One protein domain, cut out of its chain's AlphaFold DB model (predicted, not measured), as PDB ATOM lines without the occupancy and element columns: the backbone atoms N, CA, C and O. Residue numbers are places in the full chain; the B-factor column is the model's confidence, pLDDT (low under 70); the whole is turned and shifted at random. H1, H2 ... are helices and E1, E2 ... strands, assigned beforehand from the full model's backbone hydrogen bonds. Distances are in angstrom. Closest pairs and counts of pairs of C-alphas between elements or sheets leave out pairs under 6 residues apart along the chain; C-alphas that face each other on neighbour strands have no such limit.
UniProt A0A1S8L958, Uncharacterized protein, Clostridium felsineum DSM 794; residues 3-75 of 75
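What this domain is: This is residues 3 to 75 of the 75 residues of an uncharacterized protein of Clostridium felsineum DSM 794 (UniProt A0A1S8L958). The three-stranded sheet E2, E1, E5 and the two-stranded hairpin E3 and E4 are partly face to face as a small sandwich, their strands crossed nearly at right angles. A long loop, residues 44 to 64, sticks out at residues 48 to 54, and the tip of the hairpin E3 and E4 lies at the other end of the longest axis. The printed part has 73 residues, with one named helix and five named strands in the order E1, E2, H1, E3, E4, E5 along the chain; both sheets are antiparallel, and the class is mostly strand, with strands holding 36 of the 40 residues in named elements. It is only just compact, close to loose, with a radius of gyration of the C-alphas of 13.5 A and spans of 45 by 33 by 24 A.

Where its parts are: E1, residues 3 to 10, begins at C-alpha 3 (27.200, -9.101, 77.561) and measures 22.3 A. E5, residues 65 to 74, measures 25.7 A, bends by 54 degrees at residue 68 and ends at C-alpha 74 (26.783, -15.456, 78.577). E2 is residues 16 to 18, and H1 is residues 19 to 22. E3, residues 24 to 30, measures 18.8 A; E4, residues 36 to 43, measures 20.1 A and bends by 60 degrees at residue 39.

How they stand to each other: E1 is antiparallel to E5, with N 5 and O 71 2.8 A apart, and forms a hairpin with E2, with N 8 and O 17 2.9 A apart. In the hairpin of E3 and E4, N 27 and O 40 are 2.8 A apart. The strands of the two sheets stand at 86 degrees; the closest C-alphas of E4 and E5, Ile 38 and Leu 67, are 7.5 A apart. H1 is on the three-stranded sheet at a height of 5.1 A, over none of its strands; it is too short for an O i to N i+4 pair, and its one O i to N i+3 pair is not within range.

The domain as a whole: The farthest C-alphas, Asp 33 and Leu 51, are 45.3 A apart. The printed part has no cut; the link E4 to E5 is long. Residues 44 to 59, 61 to 62 and 75 have pLDDT under 70.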
ATOM      1  N   PHE A   3      26.589 -10.333  77.086       77.75
ATOM      2  CA  PHE A   3      27.200  -9.101  77.561       77.75
ATOM      3  C   PHE A   3      28.663  -9.087  77.135       77.75
ATOM      4  O   PHE A   3      29.286 -10.143  77.017       77.75
ATOM      5  N   VAL A   4      29.191  -7.897  76.887       84.50
ATOM      6  CA  VAL A   4      30.607  -7.690  76.593       84.50
ATOM      7  C   VAL A   4      31.243  -7.116  77.852       84.50
ATOM      8  O   VAL A   4      30.817  -6.056  78.312       84.50
ATOM      9  N   ASN A   5      32.220  -7.819  78.417       88.12
ATOM     10  CA  ASN A   5      33.097  -7.286  79.453       88.12
ATOM     11  C   ASN A   5      34.386  -6.818  78.788       88.12
ATOM     12  O   ASN A   5      34.992  -7.563  78.019       88.12
ATOM     13  N   VAL A   6      34.787  -5.584  79.051       89.75
ATOM     14  CA  VAL A   6      36.018  -5.015  78.506       89.75
ATOM     15  C   VAL A   6      36.972  -4.796  79.663       89.75
ATOM     16  O   VAL A   6      36.608  -4.158  80.650       89.75
ATOM     17  N   ILE A   7      38.185  -5.329  79.526       91.94
ATOM     18  CA  ILE A   7      39.262  -5.168  80.495       91.94
ATOM     19  C   ILE A   7      40.268  -4.184  79.920       91.94
ATOM     20  O   ILE A   7      40.825  -4.398  78.837       91.94
ATOM     21  N   VAL A   8      40.528  -3.120  80.666       91.62
ATOM     22  CA  VAL A   8      41.546  -2.125  80.339       91.62
ATOM     23  C   VAL A   8      42.571  -2.032  81.448       91.62
ATOM     24  O   VAL A   8      42.289  -2.297  82.616       91.62
ATOM     25  N   LYS A   9      43.780  -1.624  81.081       92.44
ATOM     26  CA  LYS A   9      44.835  -1.321  82.036       92.44
ATOM     27  C   LYS A   9      45.147   0.161  82.010       92.44
ATOM     28  O   LYS A   9      45.429   0.734  80.962       92.44
ATOM     29  N   ASN A  10      45.123   0.775  83.183       89.94
ATOM     30  CA  ASN A  10      45.605   2.132  83.372       89.94
ATOM     31  C   ASN A  10      47.127   2.140  83.169       89.94
ATOM     32  O   ASN A  10      47.858   1.494  83.926       89.94
ATOM     33  N   LYS A  11      47.633   2.863  82.166       88.19
ATOM     34  CA  LYS A  11      49.077   2.889  81.877       88.19
ATOM     35  C   LYS A  11      49.894   3.605  82.953       88.19
ATOM     36  O   LYS A  11      51.085   3.335  83.081       88.19
ATOM     37  N   MET A  12      49.278   4.502  83.724       87.44
ATOM     38  CA  MET A  12      49.955   5.249  84.788       87.44
ATOM     39  C   MET A  12      50.110   4.425  86.067       87.44
ATOM     40  O   MET A  12      51.172   4.449  86.685       87.44
ATOM     41  N   THR A  13      49.056   3.719  86.484       88.81
ATOM     42  CA  THR A  13      49.041   2.962  87.750       88.81
ATOM     43  C   THR A  13      49.328   1.474  87.562       88.81
ATOM     44  O   THR A  13      49.713   0.799  88.514       88.81
ATOM     45  N   GLY A  14      49.159   0.951  86.345       89.00
ATOM     46  CA  GLY A  14      49.204  -0.479  86.047       89.00
ATOM     47  C   GLY A  14      47.970  -1.253  86.518       89.00
ATOM     48  O   GLY A  14      47.959  -2.477  86.416       89.00
ATOM     49  N   GLU A  15      46.957  -0.559  87.038       90.06
ATOM     50  CA  GLU A  15      45.720  -1.148  87.546       90.06
ATOM     51  C   GLU A  15      44.852  -1.691  86.409       90.06
ATOM     52  O   GLU A  15      44.727  -1.056  85.359       90.06
ATOM     53  N   LEU A  16      44.263  -2.869  86.633       91.75
ATOM     54  CA  LEU A  16      43.296  -3.487  85.732       91.75
ATOM     55  C   LEU A  16      41.887  -3.110  86.165       91.75
ATOM     56  O   LEU A  16      41.545  -3.241  87.339       91.75
ATOM     57  N   LEU A  17      41.099  -2.678  85.195       89.50
ATOM     58  CA  LEU A  17      39.747  -2.187  85.364       89.50
ATOM     59  C   LEU A  17      38.820  -2.905  84.384       89.50
ATOM     60  O   LEU A  17      39.192  -3.127  83.229       89.50
ATOM     61  N   GLU A  18      37.621  -3.255  84.834       89.19
ATOM     62  CA  GLU A  18      36.668  -4.069  84.078       89.19
ATOM     63  C   GLU A  18      35.283  -3.420  84.047       89.19
ATOM     64  O   GLU A  18      34.769  -2.970  85.076       89.19
ATOM     65  N   THR A  19      34.632  -3.409  82.881       86.38
ATOM     66  CA  THR A  19      33.310  -2.778  82.733       86.38
ATOM     67  C   THR A  19      32.246  -3.401  83.631       86.38
ATOM     68  O   THR A  19      31.456  -2.667  84.225       86.38
ATOM     69  N   GLU A  20      32.236  -4.728  83.800       83.69
ATOM     70  CA  GLU A  20      31.252  -5.410  84.654       83.69
ATOM     71  C   GLU A  20      31.477  -5.151  86.151       83.69
ATOM     72  O   GLU A  20      30.517  -4.969  86.901       83.69
ATOM     73  N   LYS A  21      32.735  -5.156  86.595       83.44
ATOM     74  CA  LYS A  21      33.085  -5.118  88.020       83.44
ATOM     75  C   LYS A  21      33.150  -3.699  88.569       83.44
ATOM     76  O   LYS A  21      32.679  -3.452  89.677       83.44
ATOM     77  N   ASP A  22      33.740  -2.791  87.800       84.38
ATOM     78  CA  ASP A  22      34.048  -1.429  88.235       84.38
ATOM     79  C   ASP A  22      33.003  -0.415  87.738       84.38
ATOM     80  O   ASP A  22      33.100   0.777  88.027       84.38
ATOM     81  N   GLY A  23      31.976  -0.889  87.018       80.56
ATOM     82  CA  GLY A  23      30.876  -0.062  86.525       80.56
ATOM     83  C   GLY A  23      31.342   0.942  85.479       80.56
ATOM     84  O   GLY A  23      30.970   2.108  85.533       80.56
ATOM     85  N   LEU A  24      32.197   0.520  84.549       83.75
ATOM     86  CA  LEU A  24      32.761   1.407  83.532       83.75
ATOM     87  C   LEU A  24      31.931   1.381  82.256       83.75
ATOM     88  O   LEU A  24      31.398   0.339  81.867       83.75
ATOM     89  N   TYR A  25      31.890   2.517  81.568       85.94
ATOM     90  CA  TYR A  25      31.560   2.558  80.152       85.94
ATOM     91  C   TYR A  25      32.839   2.804  79.355       85.94
ATOM     92  O   TYR A  25      33.719   3.556  79.780       85.94
ATOM     93  N   ILE A  26      32.943   2.136  78.210       86.31
ATOM     94  CA  ILE A  26      34.072   2.263  77.292       86.31
ATOM     95  C   ILE A  26      33.503   2.340  75.880       86.31
ATOM     96  O   ILE A  26      32.770   1.442  75.457       86.31
ATOM     97  N   SER A  27      33.843   3.410  75.171       87.12
ATOM     98  CA  SER A  27      33.574   3.574  73.746       87.12
ATOM     99  C   SER A  27      34.790   3.086  72.975       87.12
ATOM    100  O   SER A  27      35.903   3.572  73.182       87.12
ATOM    101  N   LEU A  28      34.571   2.088  72.124       88.25
ATOM    102  CA  LEU A  28      35.601   1.503  71.279       88.25
ATOM    103  C   LEU A  28      35.278   1.827  69.827       88.25
ATOM    104  O   LEU A  28      34.159   1.537  69.392       88.25
ATOM    105  N   ASP A  29      36.253   2.355  69.096       89.19
ATOM    106  CA  ASP A  29      36.188   2.417  67.640       89.19
ATOM    107  C   ASP A  29      36.925   1.220  67.041       89.19
ATOM    108  O   ASP A  29      37.963   0.783  67.549       89.19
ATOM    109  N   ILE A  30      36.342   0.640  65.994       88.25
ATOM    110  CA  ILE A  30      36.909  -0.509  65.287       88.25
ATOM    111  C   ILE A  30      37.213  -0.060  63.871       88.25
ATOM    112  O   ILE A  30      36.322   0.082  63.030       88.25
ATOM    113  N   GLU A  31      38.499   0.097  63.608       90.75
ATOM    114  CA  GLU A  31      38.998   0.569  62.334       90.75
ATOM    115  C   GLU A  31      38.905  -0.510  61.251       90.75
ATOM    116  O   GLU A  31      38.854  -1.721  61.503       90.75
ATOM    117  N   ALA A  32      38.917  -0.074  59.990       89.06
ATOM    118  CA  ALA A  32      38.805  -0.972  58.838       89.06
ATOM    119  C   ALA A  32      39.979  -1.966  58.714       89.06
ATOM    120  O   ALA A  32      39.859  -2.980  58.023       89.06
ATOM    121  N   ASP A  33      41.110  -1.679  59.361       90.94
ATOM    122  CA  ASP A  33      42.276  -2.562  59.437       90.94
ATOM    123  C   ASP A  33      42.186  -3.603  60.570       90.94
ATOM    124  O   ASP A  33      43.062  -4.461  60.693       90.94
ATOM    125  N   GLY A  34      41.105  -3.571  61.354       84.44
ATOM    126  CA  GLY A  34      40.871  -4.454  62.492       84.44
ATOM    127  C   GLY A  34      41.563  -4.014  63.780       84.44
ATOM    128  O   GLY A  34      41.534  -4.773  64.752       84.44
ATOM    129  N   SER A  35      42.188  -2.833  63.808       86.69
ATOM    130  CA  SER A  35      42.631  -2.216  65.056       86.69
ATOM    131  C   SER A  35      41.434  -1.711  65.869       86.69
ATOM    132  O   SER A  35      40.354  -1.455  65.336       86.69
ATOM    133  N   ILE A  36      41.610  -1.668  67.190       87.62
ATOM    134  CA  ILE A  36      40.590  -1.209  68.131       87.62
ATOM    135  C   ILE A  36      41.194  -0.062  68.927       87.62
ATOM    136  O   ILE A  36      42.226  -0.246  69.581       87.62
ATOM    137  N   GLU A  37      40.538   1.089  68.896       87.00
ATOM    138  CA  GLU A  37      40.930   2.277  69.646       87.00
ATOM    139  C   GLU A  37      39.909   2.575  70.747       87.00
ATOM    140  O   GLU A  37      38.712   2.341  70.594       87.00
ATOM    141  N   ILE A  38      40.389   3.056  71.896       87.31
ATOM    142  CA  ILE A  38      39.520   3.526  72.980       87.31
ATOM    143  C   ILE A  38      39.259   5.011  72.727       87.31
ATOM    144  O   ILE A  38      40.171   5.820  72.890       87.31
ATOM    145  N   GLU A  39      38.034   5.365  72.348       85.81
ATOM    146  CA  GLU A  39      37.640   6.762  72.127       85.81
ATOM    147  C   GLU A  39      37.323   7.487  73.435       85.81
ATOM    148  O   GLU A  39      37.671   8.654  73.614       85.81
ATOM    149  N   ASP A  40      36.628   6.798  74.342       85.25
ATOM    150  CA  ASP A  40      36.139   7.373  75.592       85.25
ATOM    151  C   ASP A  40      36.053   6.300  76.675       85.25
ATOM    152  O   ASP A  40      35.728   5.136  76.409       85.25
ATOM    153  N   ILE A  41      36.335   6.695  77.909       86.19
ATOM    154  CA  ILE A  41      36.212   5.838  79.084       86.19
ATOM    155  C   ILE A  41      35.796   6.655  80.302       86.19
ATOM    156  O   ILE A  41      36.365   7.703  80.624       86.19
ATOM    157  N   GLY A  42      34.836   6.119  81.046       83.56
ATOM    158  CA  GLY A  42      34.385   6.714  82.290       83.56
ATOM    159  C   GLY A  42      33.672   5.722  83.192       83.56
ATOM    160  O   GLY A  42      33.499   4.546  82.873       83.56
ATOM    161  N   THR A  43      33.271   6.207  84.359       79.25
ATOM    162  CA  THR A  43      32.527   5.431  85.353       79.25
ATOM    163  C   THR A  43      31.037   5.748  85.272       79.25
ATOM    164  O   THR A  43      30.612   6.897  85.395       79.25
ATOM    165  N   CYS A  44      30.227   4.706  85.113       65.56
ATOM    166  CA  CYS A  44      28.793   4.728  85.354       65.56
ATOM    167  C   CYS A  44      28.553   4.403  86.829       65.56
ATOM    168  O   CYS A  44      28.591   3.246  87.245       65.56
ATOM    169  N   ILE A  45      28.282   5.420  87.641       58.38
ATOM    170  CA  ILE A  45      27.807   5.181  89.004       58.38
ATOM    171  C   ILE A  45      26.361   4.682  88.896       58.38
ATOM    172  O   ILE A  45      25.487   5.401  88.412       58.38
ATOM    173  N   ASP A  46      26.126   3.432  89.303       51.03
ATOM    174  CA  ASP A  46      24.810   2.796  89.275       51.03
ATOM    175  C   ASP A  46      23.783   3.634  90.059       51.03
ATOM    176  O   ASP A  46      23.864   3.802  91.277       51.03
ATOM    177  N   ASN A  47      22.796   4.165  89.335       45.56
ATOM    178  CA  ASN A  47      21.699   4.972  89.873       45.56
ATOM    179  C   ASN A  47      20.582   4.117  90.500       45.56
ATOM    180  O   ASN A  47      19.488   4.620  90.760       45.56
ATOM    181  N   SER A  48      20.821   2.835  90.782       50.66
ATOM    182  CA  SER A  48      19.834   1.930  91.387       50.66
ATOM    183  C   SER A  48      19.336   2.355  92.785       50.66
ATOM    184  O   SER A  48      18.387   1.758  93.294       50.66
ATOM    185  N   THR A  49      19.888   3.423  93.384       45.84
ATOM    186  CA  THR A  49      19.462   3.993  94.681       45.84
ATOM    187  C   THR A  49      18.893   5.429  94.651       45.84
ATOM    188  O   THR A  49      18.637   5.956  95.728       45.84
ATOM    189  N   TYR A  50      18.652   6.042  93.474       44.91
ATOM    190  CA  TYR A  50      18.043   7.381  93.240       44.91
ATOM    191  C   TYR A  50      17.770   8.259  94.482       44.91
ATOM    192  O   TYR A  50      16.752   8.086  95.156       44.91
ATOM    193  N   LEU A  51      18.589   9.298  94.692       42.09
ATOM    194  CA  LEU A  51      18.163  10.471  95.468       42.09
ATOM    195  C   LEU A  51      18.563  11.831  94.873       42.09
ATOM    196  O   LEU A  51      17.894  12.798  95.211       42.09
ATOM    197  N   GLU A  52      19.511  11.942  93.929       41.38
ATOM    198  CA  GLU A  52      19.805  13.223  93.255       41.38
ATOM    199  C   GLU A  52      20.219  13.033  91.778       41.38
ATOM    200  O   GLU A  52      21.015  12.155  91.450       41.38
ATOM    201  N   GLN A  53      19.660  13.853  90.876       42.59
ATOM    202  CA  GLN A  53      20.189  14.074  89.523       42.59
ATOM    203  C   GLN A  53      21.436  14.952  89.659       42.59
ATOM    204  O   GLN A  53      21.268  16.135  89.913       42.59
ATOM    205  N   ASP A  54      22.637  14.371  89.570       42.97
ATOM    206  CA  ASP A  54      23.889  15.015  89.101       42.97
ATOM    207  C   ASP A  54      25.135  14.201  89.515       42.97
ATOM    208  O   ASP A  54      26.141  14.729  90.003       42.97
ATOM    209  N   THR A  55      25.126  12.880  89.328       48.44
ATOM    210  CA  THR A  55      26.361  12.099  89.458       48.44
ATOM    211  C   THR A  55      27.199  12.323  88.206       48.44
ATOM    212  O   THR A  55      26.960  11.727  87.161       48.44
ATOM    213  N   LYS A  56      28.150  13.257  88.314       51.53
ATOM    214  CA  LYS A  56      29.148  13.588  87.292       51.53
ATOM    215  C   LYS A  56      29.742  12.309  86.703       51.53
ATOM    216  O   LYS A  56      30.510  11.629  87.387       51.53
ATOM    217  N   GLU A  57      29.432  12.022  85.440       53.06
ATOM    218  CA  GLU A  57      30.259  11.146  84.614       53.06
ATOM    219  C   GLU A  57      31.701  11.629  84.771       53.06
ATOM    220  O   GLU A  57      32.040  12.771  84.439       53.06
ATOM    221  N   THR A  58      32.541  10.813  85.403       62.06
ATOM    222  CA  THR A  58      33.953  11.154  85.521       62.06
ATOM    223  C   THR A  58      34.621  10.617  84.278       62.06
ATOM    224  O   THR A  58      34.916   9.427  84.191       62.06
ATOM    225  N   GLN A  59      34.820  11.503  83.305       65.44
ATOM    226  CA  GLN A  59      35.626  11.192  82.136       65.44
ATOM    227  C   GLN A  59      37.057  10.937  82.597       65.44
ATOM    228  O   GLN A  59      37.699  11.804  83.201       65.44
ATOM    229  N   LEU A  60      37.556   9.739  82.315       70.50
ATOM    230  CA  LEU A  60      38.929   9.349  82.614       70.50
ATOM    231  C   LEU A  60      39.865   9.645  81.432       70.50
ATOM    232  O   LEU A  60      41.029   9.279  81.492       70.50
ATOM    233  N   ASN A  61      39.406  10.377  80.409       64.44
ATOM    234  CA  ASN A  61      40.121  10.669  79.153       64.44
ATOM    235  C   ASN A  61      41.485  11.361  79.304       64.44
ATOM    236  O   ASN A  61      42.278  11.376  78.369       64.44
ATOM    237  N   ALA A  62      41.779  11.944  80.468       62.94
ATOM    238  CA  ALA A  62      43.110  12.473  80.768       62.94
ATOM    239  C   ALA A  62      44.140  11.373  81.111       62.94
ATOM    240  O   ALA A  62      45.333  11.659  81.216       62.94
ATOM    241  N   ILE A  63      43.685  10.140  81.329       75.31
ATOM    242  CA  ILE A  63      44.480   8.972  81.692       75.31
ATOM    243  C   ILE A  63      44.585   8.077  80.458       75.31
ATOM    244  O   ILE A  63      43.582   7.745  79.832       75.31
ATOM    245  N   GLU A  64      45.800   7.653  80.116       83.12
ATOM    246  CA  GLU A  64      45.979   6.676  79.047       83.12
ATOM    247  C   GLU A  64      45.625   5.265  79.524       83.12
ATOM    248  O   GLU A  64      46.187   4.761  80.505       83.12
ATOM    249  N   PHE A  65      44.755   4.598  78.770       87.19
ATOM    250  CA  PHE A  65      44.411   3.194  78.961       87.19
ATOM    251  C   PHE A  65      44.926   2.346  77.799       87.19
ATOM    252  O   PHE A  65      45.104   2.827  76.680       87.19
ATOM    253  N   GLU A  66      45.202   1.075  78.071       90.44
ATOM    254  CA  GLU A  66      45.434   0.054  77.051       90.44
ATOM    255  C   GLU A  66      44.339  -1.012  77.132       90.44
ATOM    256  O   GLU A  66      43.977  -1.460  78.224       90.44
ATOM    257  N   LEU A  67      43.804  -1.410  75.978       90.06
ATOM    258  CA  LEU A  67      42.861  -2.518  75.885       90.06
ATOM    259  C   LEU A  67      43.602  -3.832  76.158       90.06
ATOM    260  O   LEU A  67      44.590  -4.138  75.490       90.06
ATOM    261  N   VAL A  68      43.123  -4.609  77.130       92.38
ATOM    262  CA  VAL A  68      43.721  -5.899  77.514       92.38
ATOM    263  C   VAL A  68      42.927  -7.057  76.925       92.38
ATOM    264  O   VAL A  68      43.505  -7.932  76.279       92.38
ATOM    265  N   SER A  69      41.610  -7.073  77.131       91.44
ATOM    266  CA  SER A  69      40.727  -8.098  76.572       91.44
ATOM    267  C   SER A  69      39.302  -7.589  76.384       91.44
ATOM    268  O   SER A  69      38.858  -6.635  77.023       91.44
ATOM    269  N   ILE A  70      38.589  -8.262  75.481       90.56
ATOM    270  CA  ILE A  70      37.148  -8.135  75.294       90.56
ATOM    271  C   ILE A  70      36.568  -9.537  75.444       90.56
ATOM    272  O   ILE A  70      36.796 -10.408  74.601       90.56
ATOM    273  N   ASP A  71      35.825  -9.750  76.519       89.75
ATOM    274  CA  ASP A  71      35.275 -11.039  76.903       89.75
ATOM    275  C   ASP A  71      33.760 -11.072  76.681       89.75
ATOM    276  O   ASP A  71      33.014 -10.174  77.073       89.75
ATOM    277  N   LEU A  72      33.280 -12.139  76.040       85.50
ATOM    278  CA  LEU A  72      31.854 -12.370  75.830       85.50
ATOM    279  C   LEU A  72      31.289 -13.195  76.983       85.50
ATOM    280  O   LEU A  72      31.540 -14.397  77.092       85.50
ATOM    281  N   ILE A  73      30.467 -12.564  77.814       80.81
ATOM    282  CA  ILE A  73      29.832 -13.198  78.964       80.81
ATOM    283  C   ILE A  73      28.412 -13.612  78.594       80.81
ATOM    284  O   ILE A  73      27.568 -12.808  78.183       80.81
ATOM    285  N   LYS A  74      28.125 -14.904  78.751       75.88
ATOM    286  CA  LYS A  74      26.783 -15.456  78.577       75.88
ATOM    287  C   LYS A  74      26.105 -15.551  79.944       75.88
ATOM    288  O   LYS A  74      26.515 -16.370  80.760       75.88
ATOM    289  N   LYS A  75      25.077 -14.725  80.162       61.78
ATOM    290  CA  LYS A  75      24.144 -14.839  81.295       61.78
ATOM    291  C   LYS A  75      23.038 -15.842  80.984       61.78
ATOM    292  O   LYS A  75      22.501 -15.789  79.843       61.78
TER     293      LYS A  75